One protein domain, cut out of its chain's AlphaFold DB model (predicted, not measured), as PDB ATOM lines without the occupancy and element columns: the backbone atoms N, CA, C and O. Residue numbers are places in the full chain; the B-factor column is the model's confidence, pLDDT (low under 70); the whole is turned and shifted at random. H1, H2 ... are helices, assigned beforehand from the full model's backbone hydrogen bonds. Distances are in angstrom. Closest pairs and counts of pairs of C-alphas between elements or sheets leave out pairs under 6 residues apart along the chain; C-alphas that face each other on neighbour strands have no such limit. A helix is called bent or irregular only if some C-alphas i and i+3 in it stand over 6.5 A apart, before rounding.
ATOM      1  N   PHE A  43     -59.375  37.956  11.335       92.50
ATOM      2  CA  PHE A  43     -58.155  37.410  10.746       92.50
ATOM      3  C   PHE A  43     -57.997  35.902  11.006       92.50
ATOM      4  O   PHE A  43     -57.685  35.149  10.085       92.50
ATOM      5  N   LEU A  44     -58.283  35.457  12.234       91.31
ATOM      6  CA  LEU A  44     -58.216  34.052  12.656       91.31
ATOM      7  C   LEU A  44     -59.402  33.203  12.170       91.31
ATOM      8  O   LEU A  44     -59.390  31.986  12.329       91.31
ATOM      9  N   ARG A  45     -60.433  33.828  11.582       93.25
ATOM     10  CA  ARG A  45     -61.709  33.188  11.205       93.25
ATOM     11  C   ARG A  45     -62.441  32.553  12.396       93.25
ATOM     12  O   ARG A  45     -63.141  31.556  12.240       93.25
ATOM     13  N   VAL A  46     -62.308  33.157  13.576       91.94
ATOM     14  CA  VAL A  46     -62.995  32.737  14.803       91.94
ATOM     15  C   VAL A  46     -64.334  33.465  14.897       91.94
ATOM     16  O   VAL A  46     -64.381  34.694  14.943       91.94
ATOM     17  N   THR A  47     -65.434  32.712  14.929       90.81
ATOM     18  CA  THR A  47     -66.803  33.266  14.967       90.81
ATOM     19  C   THR A  47     -67.478  33.150  16.333       90.81
ATOM     20  O   THR A  47     -68.628  33.555  16.470       90.81
ATOM     21  N   HIS A  48     -66.806  32.565  17.324       90.31
ATOM     22  CA  HIS A  48     -67.326  32.364  18.677       90.31
ATOM     23  C   HIS A  48     -66.553  33.197  19.702       90.31
ATOM     24  O   HIS A  48     -65.470  33.696  19.410       90.31
ATOM     25  N   ASP A  49     -67.088  33.286  20.920       92.56
ATOM     26  CA  ASP A  49     -66.548  34.160  21.974       92.56
ATOM     27  C   ASP A  49     -65.757  33.404  23.056       92.56
ATOM     28  O   ASP A  49     -65.128  34.007  23.919       92.56
ATOM     29  N   GLY A  50     -65.749  32.065  23.013       91.44
ATOM     30  CA  GLY A  50     -65.083  31.229  24.025       91.44
ATOM     31  C   GLY A  50     -63.570  31.448  24.157       91.44
ATOM     32  O   GLY A  50     -63.020  31.219  25.231       91.44
ATOM     33  N   ASP A  51     -62.923  31.950  23.105       88.81
ATOM     34  CA  ASP A  51     -61.475  32.174  23.064       88.81
ATOM     35  C   ASP A  51     -61.103  33.652  23.258       88.81
ATOM     36  O   ASP A  51     -59.925  33.996  23.205       88.81
ATOM     37  N   ASP A  52     -62.073  34.540  23.503       91.56
ATOM     38  CA  ASP A  52     -61.855  35.992  23.519       91.56
ATOM     39  C   ASP A  52     -60.810  36.418  24.555       91.56
ATOM     40  O   ASP A  52     -59.950  37.252  24.272       91.56
ATOM     41  N   ALA A  53     -60.831  35.795  25.737       91.81
ATOM     42  CA  ALA A  53     -59.842  36.050  26.781       91.81
ATOM     43  C   ALA A  53     -58.430  35.620  26.351       91.81
ATOM     44  O   ALA A  53     -57.457  36.339  26.572       91.81
ATOM     45  N   THR A  54     -58.310  34.459  25.707       90.75
ATOM     46  CA  THR A  54     -57.028  33.925  25.236       90.75
ATOM     47  C   THR A  54     -56.486  34.729  24.057       90.75
ATOM     48  O   THR A  54     -55.301  35.057  24.035       90.75
ATOM     49  N   ILE A  55     -57.343  35.103  23.106       91.31
ATOM     50  CA  ILE A  55     -56.977  35.962  21.974       91.31
ATOM     51  C   ILE A  55     -56.560  37.347  22.488       91.31
ATOM     52  O   ILE A  55     -55.555  37.878  22.025       91.31
ATOM     53  N   GLY A  56     -57.252  37.896  23.491       91.25
ATOM     54  CA  GLY A  56     -56.850  39.140  24.154       91.25
ATOM     55  C   GLY A  56     -55.437  39.070  24.745       91.25
ATOM     56  O   GLY A  56     -54.629  39.968  24.519       91.25
ATOM     57  N   LEU A  57     -55.091  37.969  25.421       89.75
ATOM     58  CA  LEU A  57     -53.730  37.752  25.933       89.75
ATOM     59  C   LEU A  57     -52.686  37.676  24.807       89.75
ATOM     60  O   LEU A  57     -51.598  38.237  24.941       89.75
ATOM     61  N   MET A  58     -53.009  37.012  23.694       90.06
ATOM     62  CA  MET A  58     -52.115  36.931  22.531       90.06
ATOM     63  C   MET A  58     -51.906  38.296  21.874       90.06
ATOM     64  O   MET A  58     -50.782  38.616  21.497       90.06
ATOM     65  N   ILE A  59     -52.957  39.114  21.760       90.88
ATOM     66  CA  ILE A  59     -52.873  40.477  21.216       90.88
ATOM     67  C   ILE A  59     -51.959  41.342  22.081       90.88
ATOM     68  O   ILE A  59     -51.084  42.011  21.530       90.88
ATOM     69  N   ALA A  60     -52.120  41.295  23.405       88.69
ATOM     70  CA  ALA A  60     -51.276  42.047  24.328       88.69
ATOM     71  C   ALA A  60     -49.802  41.629  24.186       88.69
ATOM     72  O   ALA A  60     -48.938  42.464  23.924       88.69
ATOM     73  N   ALA A  61     -49.523  40.320  24.236       86.44
ATOM     74  CA  ALA A  61     -48.167  39.788  24.098       86.44
ATOM     75  C   ALA A  61     -47.531  40.112  22.733       86.44
ATOM     76  O   ALA A  61     -46.349  40.453  22.645       86.44
ATOM     77  N   ALA A  62     -48.304  40.016  21.649       86.94
ATOM     78  CA  ALA A  62     -47.828  40.340  20.312       86.94
ATOM     79  C   ALA A  62     -47.601  41.849  20.133       86.94
ATOM     80  O   ALA A  62     -46.614  42.240  19.510       86.94
ATOM     81  N   SER A  63     -48.475  42.688  20.691       86.06
ATOM     82  CA  SER A  63     -48.342  44.148  20.649       86.06
ATOM     83  C   SER A  63     -47.099  44.613  21.400       86.06
ATOM     84  O   SER A  63     -46.342  45.420  20.859       86.06
ATOM     85  N   ASP A  64     -46.838  44.052  22.583       83.69
ATOM     86  CA  ASP A  64     -45.634  44.343  23.368       83.69
ATOM     87  C   ASP A  64     -44.366  43.976  22.597       83.69
ATOM     88  O   ASP A  64     -43.456  44.795  22.453       83.69
ATOM     89  N   ALA A  65     -44.328  42.773  22.021       82.88
ATOM     90  CA  ALA A  65     -43.162  42.336  21.269       82.88
ATOM     91  C   ALA A  65     -42.924  43.188  20.015       82.88
ATOM     92  O   ALA A  65     -41.789  43.550  19.717       82.88
ATOM     93  N   VAL A  66     -43.972  43.549  19.270       82.44
ATOM     94  CA  VAL A  66     -43.837  44.430  18.099       82.44
ATOM     95  C   VAL A  66     -43.402  45.840  18.513       82.44
ATOM     96  O   VAL A  66     -42.580  46.448  17.824       82.44
ATOM     97  N   ALA A  67     -43.899  46.350  19.641       78.94
ATOM     98  CA  ALA A  67     -43.515  47.653  20.175       78.94
ATOM     99  C   ALA A  67     -42.050  47.708  20.637       78.94
ATOM    100  O   ALA A  67     -41.441  48.774  20.534       78.94
ATOM    101  N   GLU A  68     -41.487  46.589  21.105       76.19
ATOM    102  CA  GLU A  68     -40.058  46.454  21.422       76.19
ATOM    103  C   GLU A  68     -39.184  46.562  20.163       76.19
ATOM    104  O   GLU A  68     -38.121  47.168  20.192       76.19
ATOM    105  N   TYR A  69     -39.635  46.025  19.026       73.81
ATOM    106  CA  TYR A  69     -38.890  46.140  17.765       73.81
ATOM    107  C   TYR A  69     -39.088  47.487  17.058       73.81
ATOM    108  O   TYR A  69     -38.218  47.927  16.300       73.81
ATOM    109  N   ALA A  70     -40.234  48.133  17.266       74.00
ATOM    110  CA  ALA A  70     -40.594  49.405  16.655       74.00
ATOM    111  C   ALA A  70     -40.161  50.592  17.537       74.00
ATOM    112  O   ALA A  70     -40.982  51.417  17.940       74.00
ATOM    113  N   ASP A  71     -38.862  50.700  17.832       70.31
ATOM    114  CA  ASP A  71     -38.321  51.739  18.720       70.31
ATOM    115  C   ASP A  71     -38.635  53.169  18.257       70.31
ATOM    116  O   ASP A  71     -38.914  54.035  19.090       70.31
ATOM    117  N   ALA A  72     -38.661  53.404  16.937       65.25
ATOM    118  CA  ALA A  72     -39.002  54.703  16.354       65.25
ATOM    119  C   ALA A  72     -40.515  54.984  16.341       65.25
ATOM    120  O   ALA A  72     -40.936  56.091  15.996       65.25
ATOM    121  N   TYR A  73     -41.352  53.998  16.677       66.88
ATOM    122  CA  TYR A  73     -42.799  54.153  16.635       66.88
ATOM    123  C   TYR A  73     -43.321  54.879  17.879       66.88
ATOM    124  O   TYR A  73     -43.415  54.352  18.998       66.88
ATOM    125  N   ARG A  82     -48.810  48.250   8.496       82.44
ATOM    126  CA  ARG A  82     -47.653  47.347   8.625       82.44
ATOM    127  C   ARG A  82     -47.490  46.794  10.041       82.44
ATOM    128  O   ARG A  82     -47.179  45.616  10.183       82.44
ATOM    129  N   LEU A  83     -47.730  47.619  11.063       84.38
ATOM    130  CA  LEU A  83     -47.690  47.184  12.462       84.38
ATOM    131  C   LEU A  83     -48.883  46.290  12.784       84.38
ATOM    132  O   LEU A  83     -48.700  45.239  13.391       84.38
ATOM    133  N   LYS A  84     -50.077  46.645  12.294       88.12
ATOM    134  CA  LYS A  84     -51.262  45.792  12.439       88.12
ATOM    135  C   LYS A  84     -51.033  44.397  11.858       88.12
ATOM    136  O   LYS A  84     -51.266  43.402  12.536       88.12
ATOM    137  N   MET A  85     -50.502  44.310  10.638       89.75
ATOM    138  CA  MET A  85     -50.206  43.024   9.996       89.75
ATOM    139  C   MET A  85     -49.131  42.220  10.730       89.75
ATOM    140  O   MET A  85     -49.231  40.995  10.799       89.75
ATOM    141  N   ALA A  86     -48.119  42.883  11.288       88.69
ATOM    142  CA  ALA A  86     -47.106  42.222  12.097       88.69
ATOM    143  C   ALA A  86     -47.717  41.557  13.343       88.69
ATOM    144  O   ALA A  86     -47.490  40.371  13.581       88.69
ATOM    145  N   VAL A  87     -48.561  42.290  14.076       89.06
ATOM    146  CA  VAL A  87     -49.254  41.771  15.263       89.06
ATOM    147  C   VAL A  87     -50.204  40.633  14.892       89.06
ATOM    148  O   VAL A  87     -50.123  39.564  15.489       89.06
ATOM    149  N   LEU A  88     -51.042  40.801  13.863       91.12
ATOM    150  CA  LEU A  88     -51.991  39.766  13.427       91.12
ATOM    151  C   LEU A  88     -51.300  38.461  13.016       91.12
ATOM    152  O   LEU A  88     -51.767  37.379  13.364       91.12
ATOM    153  N   THR A  89     -50.168  38.549  12.313       90.44
ATOM    154  CA  THR A  89     -49.424  37.353  11.886       90.44
ATOM    155  C   THR A  89     -48.843  36.608  13.087       90.44
ATOM    156  O   THR A  89     -48.877  35.380  13.123       90.44
ATOM    157  N   ARG A  90     -48.345  37.336  14.090       89.06
ATOM    158  CA  ARG A  90     -47.834  36.740  15.326       89.06
ATOM    159  C   ARG A  90     -48.946  36.101  16.157       89.06
ATOM    160  O   ARG A  90     -48.782  34.977  16.619       89.06
ATOM    161  N   VAL A  91     -50.088  36.777  16.284       90.31
ATOM    162  CA  VAL A  91     -51.276  36.227  16.952       90.31
ATOM    163  C   VAL A  91     -51.739  34.943  16.262       90.31
ATOM    164  O   VAL A  91     -52.045  33.982  16.952       90.31
ATOM    165  N   ALA A  92     -51.730  34.877  14.928       90.88
ATOM    166  CA  ALA A  92     -52.076  33.651  14.205       90.88
ATOM    167  C   ALA A  92     -51.116  32.490  14.481       90.88
ATOM    168  O   ALA A  92     -51.578  31.370  14.670       90.88
ATOM    169  N   ILE A  93     -49.807  32.743  14.588       88.75
ATOM    170  CA  ILE A  93     -48.845  31.696  14.968       88.75
ATOM    171  C   ILE A  93     -49.096  31.216  16.394       88.75
ATOM    172  O   ILE A  93     -49.230  30.017  16.599       88.75
ATOM    173  N   MET A  94     -49.225  32.128  17.362       89.19
ATOM    174  CA  MET A  94     -49.568  31.765  18.747       89.19
ATOM    175  C   MET A  94     -50.917  31.040  18.818       89.19
ATOM    176  O   MET A  94     -51.160  30.222  19.713       89.19
ATOM    177  N   PHE A  95     -51.817  31.355  17.879       89.00
ATOM    178  CA  PHE A  95     -53.119  30.734  17.830       89.00
ATOM    179  C   PHE A  95     -53.048  29.283  17.326       89.00
ATOM    180  O   PHE A  95     -53.560  28.374  17.976       89.00
ATOM    181  N   ASP A  96     -52.371  29.052  16.206       89.06
ATOM    182  CA  ASP A  96     -52.255  27.725  15.592       89.06
ATOM    183  C   ASP A  96     -51.237  26.822  16.314       89.06
ATOM    184  O   ASP A  96     -51.422  25.608  16.401       89.06
ATOM    185  N   GLN A  97     -50.166  27.409  16.855       88.31
ATOM    186  CA  GLN A  97     -49.051  26.735  17.521       88.31
ATOM    187  C   GLN A  97     -48.943  27.225  18.966       88.31
ATOM    188  O   GLN A  97     -48.215  28.162  19.286       88.31
ATOM    189  N   ARG A  98     -49.690  26.574  19.864       82.81
ATOM    190  CA  ARG A  98     -49.819  26.973  21.280       82.81
ATOM    191  C   ARG A  98     -48.514  26.896  22.084       82.81
ATOM    192  O   ARG A  98     -48.460  27.409  23.197       82.81
ATOM    193  N   ASP A  99     -47.499  26.226  21.555       81.62
ATOM    194  CA  ASP A  99     -46.156  26.091  22.120       81.62
ATOM    195  C   ASP A  99     -45.136  27.058  21.492       81.62
ATOM    196  O   ASP A  99     -43.988  27.116  21.935       81.62
ATOM    197  N   SER A 100     -45.549  27.840  20.491       76.31
ATOM    198  CA  SER A 100     -44.690  28.753  19.748       76.31
ATOM    199  C   SER A 100     -44.948  30.210  20.122       76.31
ATOM    200  O   SER A 100     -46.078  30.697  20.140       76.31
ATOM    201  N   LEU A 101     -43.857  30.933  20.376       73.69
ATOM    202  CA  LEU A 101     -43.839  32.392  20.548       73.69
ATOM    203  C   LEU A 101     -43.089  33.080  19.397       73.69
ATOM    204  O   LEU A 101     -42.612  34.209  19.539       73.69
ATOM    205  N   GLU A 102     -42.927  32.384  18.269       76.75
ATOM    206  CA  GLU A 102     -42.171  32.892  17.132       76.75
ATOM    207  C   GLU A 102     -42.850  34.084  16.450       76.75
ATOM    208  O   GLU A 102     -44.067  34.273  16.471       76.75
ATOM    209  N   ALA A 103     -42.017  34.903  15.810       68.31
ATOM    210  CA  ALA A 103     -42.482  35.984  14.962       68.31
ATOM    211  C   ALA A 103     -43.127  35.440  13.676       68.31
ATOM    212  O   ALA A 103     -42.656  34.464  13.088       68.31
ATOM    213  N   GLY A 104     -44.144  36.144  13.183       66.62
ATOM    214  CA  GLY A 104     -44.771  35.899  11.888       66.62
ATOM    215  C   GLY A 104     -43.762  35.796  10.743       66.62
ATOM    216  O   GLY A 104     -42.811  36.584  10.661       66.62
ATOM    217  N   LYS A 105     -43.980  34.886   9.783       71.44
ATOM    218  CA  LYS A 105     -43.158  34.844   8.561       71.44
ATOM    219  C   LYS A 105     -43.289  36.179   7.815       71.44
ATOM    220  O   LYS A 105     -44.354  36.513   7.311       71.44
ATOM    221  N   GLY A 106     -42.196  36.939   7.745       64.44
ATOM    222  CA  GLY A 106     -42.175  38.276   7.135       64.44
ATOM    223  C   GLY A 106     -42.537  39.429   8.081       64.44
ATOM    224  O   GLY A 106     -42.369  40.583   7.692       64.44
ATOM    225  N   GLU A 107     -42.921  39.151   9.331       75.50
ATOM    226  CA  GLU A 107     -43.194  40.161  10.368       75.50
ATOM    227  C   GLU A 107     -42.010  41.126  10.517       75.50
ATOM    228  O   GLU A 107     -42.157  42.345  10.447       75.50
ATOM    229  N   ARG A 108     -40.798  40.571  10.627       71.81
ATOM    230  CA  ARG A 108     -39.573  41.361  10.801       71.81
ATOM    231  C   ARG A 108     -39.308  42.298   9.624       71.81
ATOM    232  O   ARG A 108     -38.846  43.410   9.844       71.81
ATOM    233  N   ALA A 109     -39.630  41.887   8.397       71.62
ATOM    234  CA  ALA A 109     -39.470  42.733   7.213       71.62
ATOM    235  C   ALA A 109     -40.458  43.915   7.213       71.62
ATOM    236  O   ALA A 109     -40.130  44.991   6.717       71.62
ATOM    237  N   LEU A 110     -41.647  43.741   7.804       74.25
ATOM    238  CA  LEU A 110     -42.648  44.804   7.925       74.25
ATOM    239  C   LEU A 110     -42.254  45.868   8.956       74.25
ATOM    240  O   LEU A 110     -42.551  47.045   8.747       74.25
ATOM    241  N   ILE A 111     -41.580  45.462  10.036       74.12
ATOM    242  CA  ILE A 111     -41.174  46.355  11.133       74.12
ATOM    243  C   ILE A 111     -39.783  46.965  10.889       74.12
ATOM    244  O   ILE A 111     -39.472  48.012  11.444       74.12
ATOM    245  N   GLN A 112     -38.948  46.372  10.025       74.00
ATOM    246  CA  GLN A 112     -37.548  46.780   9.835       74.00
ATOM    247  C   GLN A 112     -37.364  48.275   9.530       74.00
ATOM    248  O   GLN A 112     -36.401  48.870  10.004       74.00
ATOM    249  N   SER A 113     -38.282  48.899   8.786       68.31
ATOM    250  CA  SER A 113     -38.216  50.335   8.470       68.31
ATOM    251  C   SER A 113     -38.492  51.258   9.663       68.31
ATOM    252  O   SER A 113     -38.251  52.453   9.572       68.31
ATOM    253  N   LEU A 114     -39.053  50.723  10.749       66.88
ATOM    254  CA  LEU A 114     -39.402  51.444  11.978       66.88
ATOM    255  C   LEU A 114     -38.386  51.201  13.100       66.88
ATOM    256  O   LEU A 114     -38.568  51.673  14.224       66.88
ATOM    257  N   ARG A 115     -37.323  50.453  12.805       69.75
ATOM    258  CA  ARG A 115     -36.242  50.198  13.742       69.75
ATOM    259  C   ARG A 115     -35.222  51.328  13.660       69.75
ATOM    260  O   ARG A 115     -34.763  51.666  12.570       69.75
TER     261      ARG A 115
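What this domain is: This is residues 43 to 73 and 82 to 115 of the 119 residues of an uncharacterized protein of Sphingobium xenophagum (UniProt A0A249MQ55). One long helix, H1, lies along the longest axis of an elongated body, and a second helix, H2, crosses it slantwise near the middle, running opposite ways. From the last residue of H2 the link folds back to a short, irregular helix, H3, which makes a helical hairpin with H2; before H1, residues 43 to 51 form a turning lead-in at the far end from H3. The printed part has 65 residues with three named helices, in the order H1, H2, H3, and no named strand; its class is all helix. It is compact, with a radius of gyration of the C-alphas of 11.9 A, and spans 36 by 20 by 19 A.

How they stand to each other: H1, residues 52 to 69, touches H2, residues 82 to 96; their closest C-alphas are those of Ala 62 and Val 87, 5.4 A apart. The two run opposite ways at a steep tilt of 48 degrees, and their centres are 8.8 A apart. H2 and H3, residues 107 to 114, form a helical hairpin. They touch, with the closest C-alphas those of Ala 86 and Glu 107, 4.7 A apart, and run opposite ways at a shallow tilt of 26 degrees. H1 and H3 only just touch, with 3 pairs of C-alphas within 8 A, and H1 does so with residues 66 to 69 alone. Their closest C-alphas are those of Tyr 69 and Ile 111, 7.0 A apart; they run the same way at a steep tilt of 46 degrees. The helix packing is mostly crossed, but only just: of the 3 pairs of helices that touch, 1 is at a shallow tilt. In H1 and H2 every O i to N i+4 pair is within hydrogen-bond range; in H3 2 of 4 are.

Where its parts are: The printed part begins at Phe 43, with its C-alpha at (-58.155, 37.410, 10.746). H1 begins at C-alpha 52, at (-61.855, 35.992, 23.519), and measures 25.8 A from first to last C-alpha over 18 residues. H2, 15 residues from Arg 82 to Asp 96, measures 21.3 A. H3, 8 residues from Glu 107, measures 12.0 A and ends at C-alpha 114, at (-39.402, 51.444, 11.978). H3 is irregular: C-alphas 110 and 113 are 7.1 A apart.

The domain as a whole: The two C-alphas farthest apart are those of Gly 50 and Ser 113, at 36.5 A. Residues 74 to 81 are not printed, and C-alphas 73 and 82 are 11.6 A apart across this cut, which falls in the link from H1 to H2. The link from H2 to H3, 10 residues, is short. The mean pLDDT of the printed part is 82.8; 8 residues are under 70, namely residues 72 to 73, 103 to 104, 106 and 113 to 115.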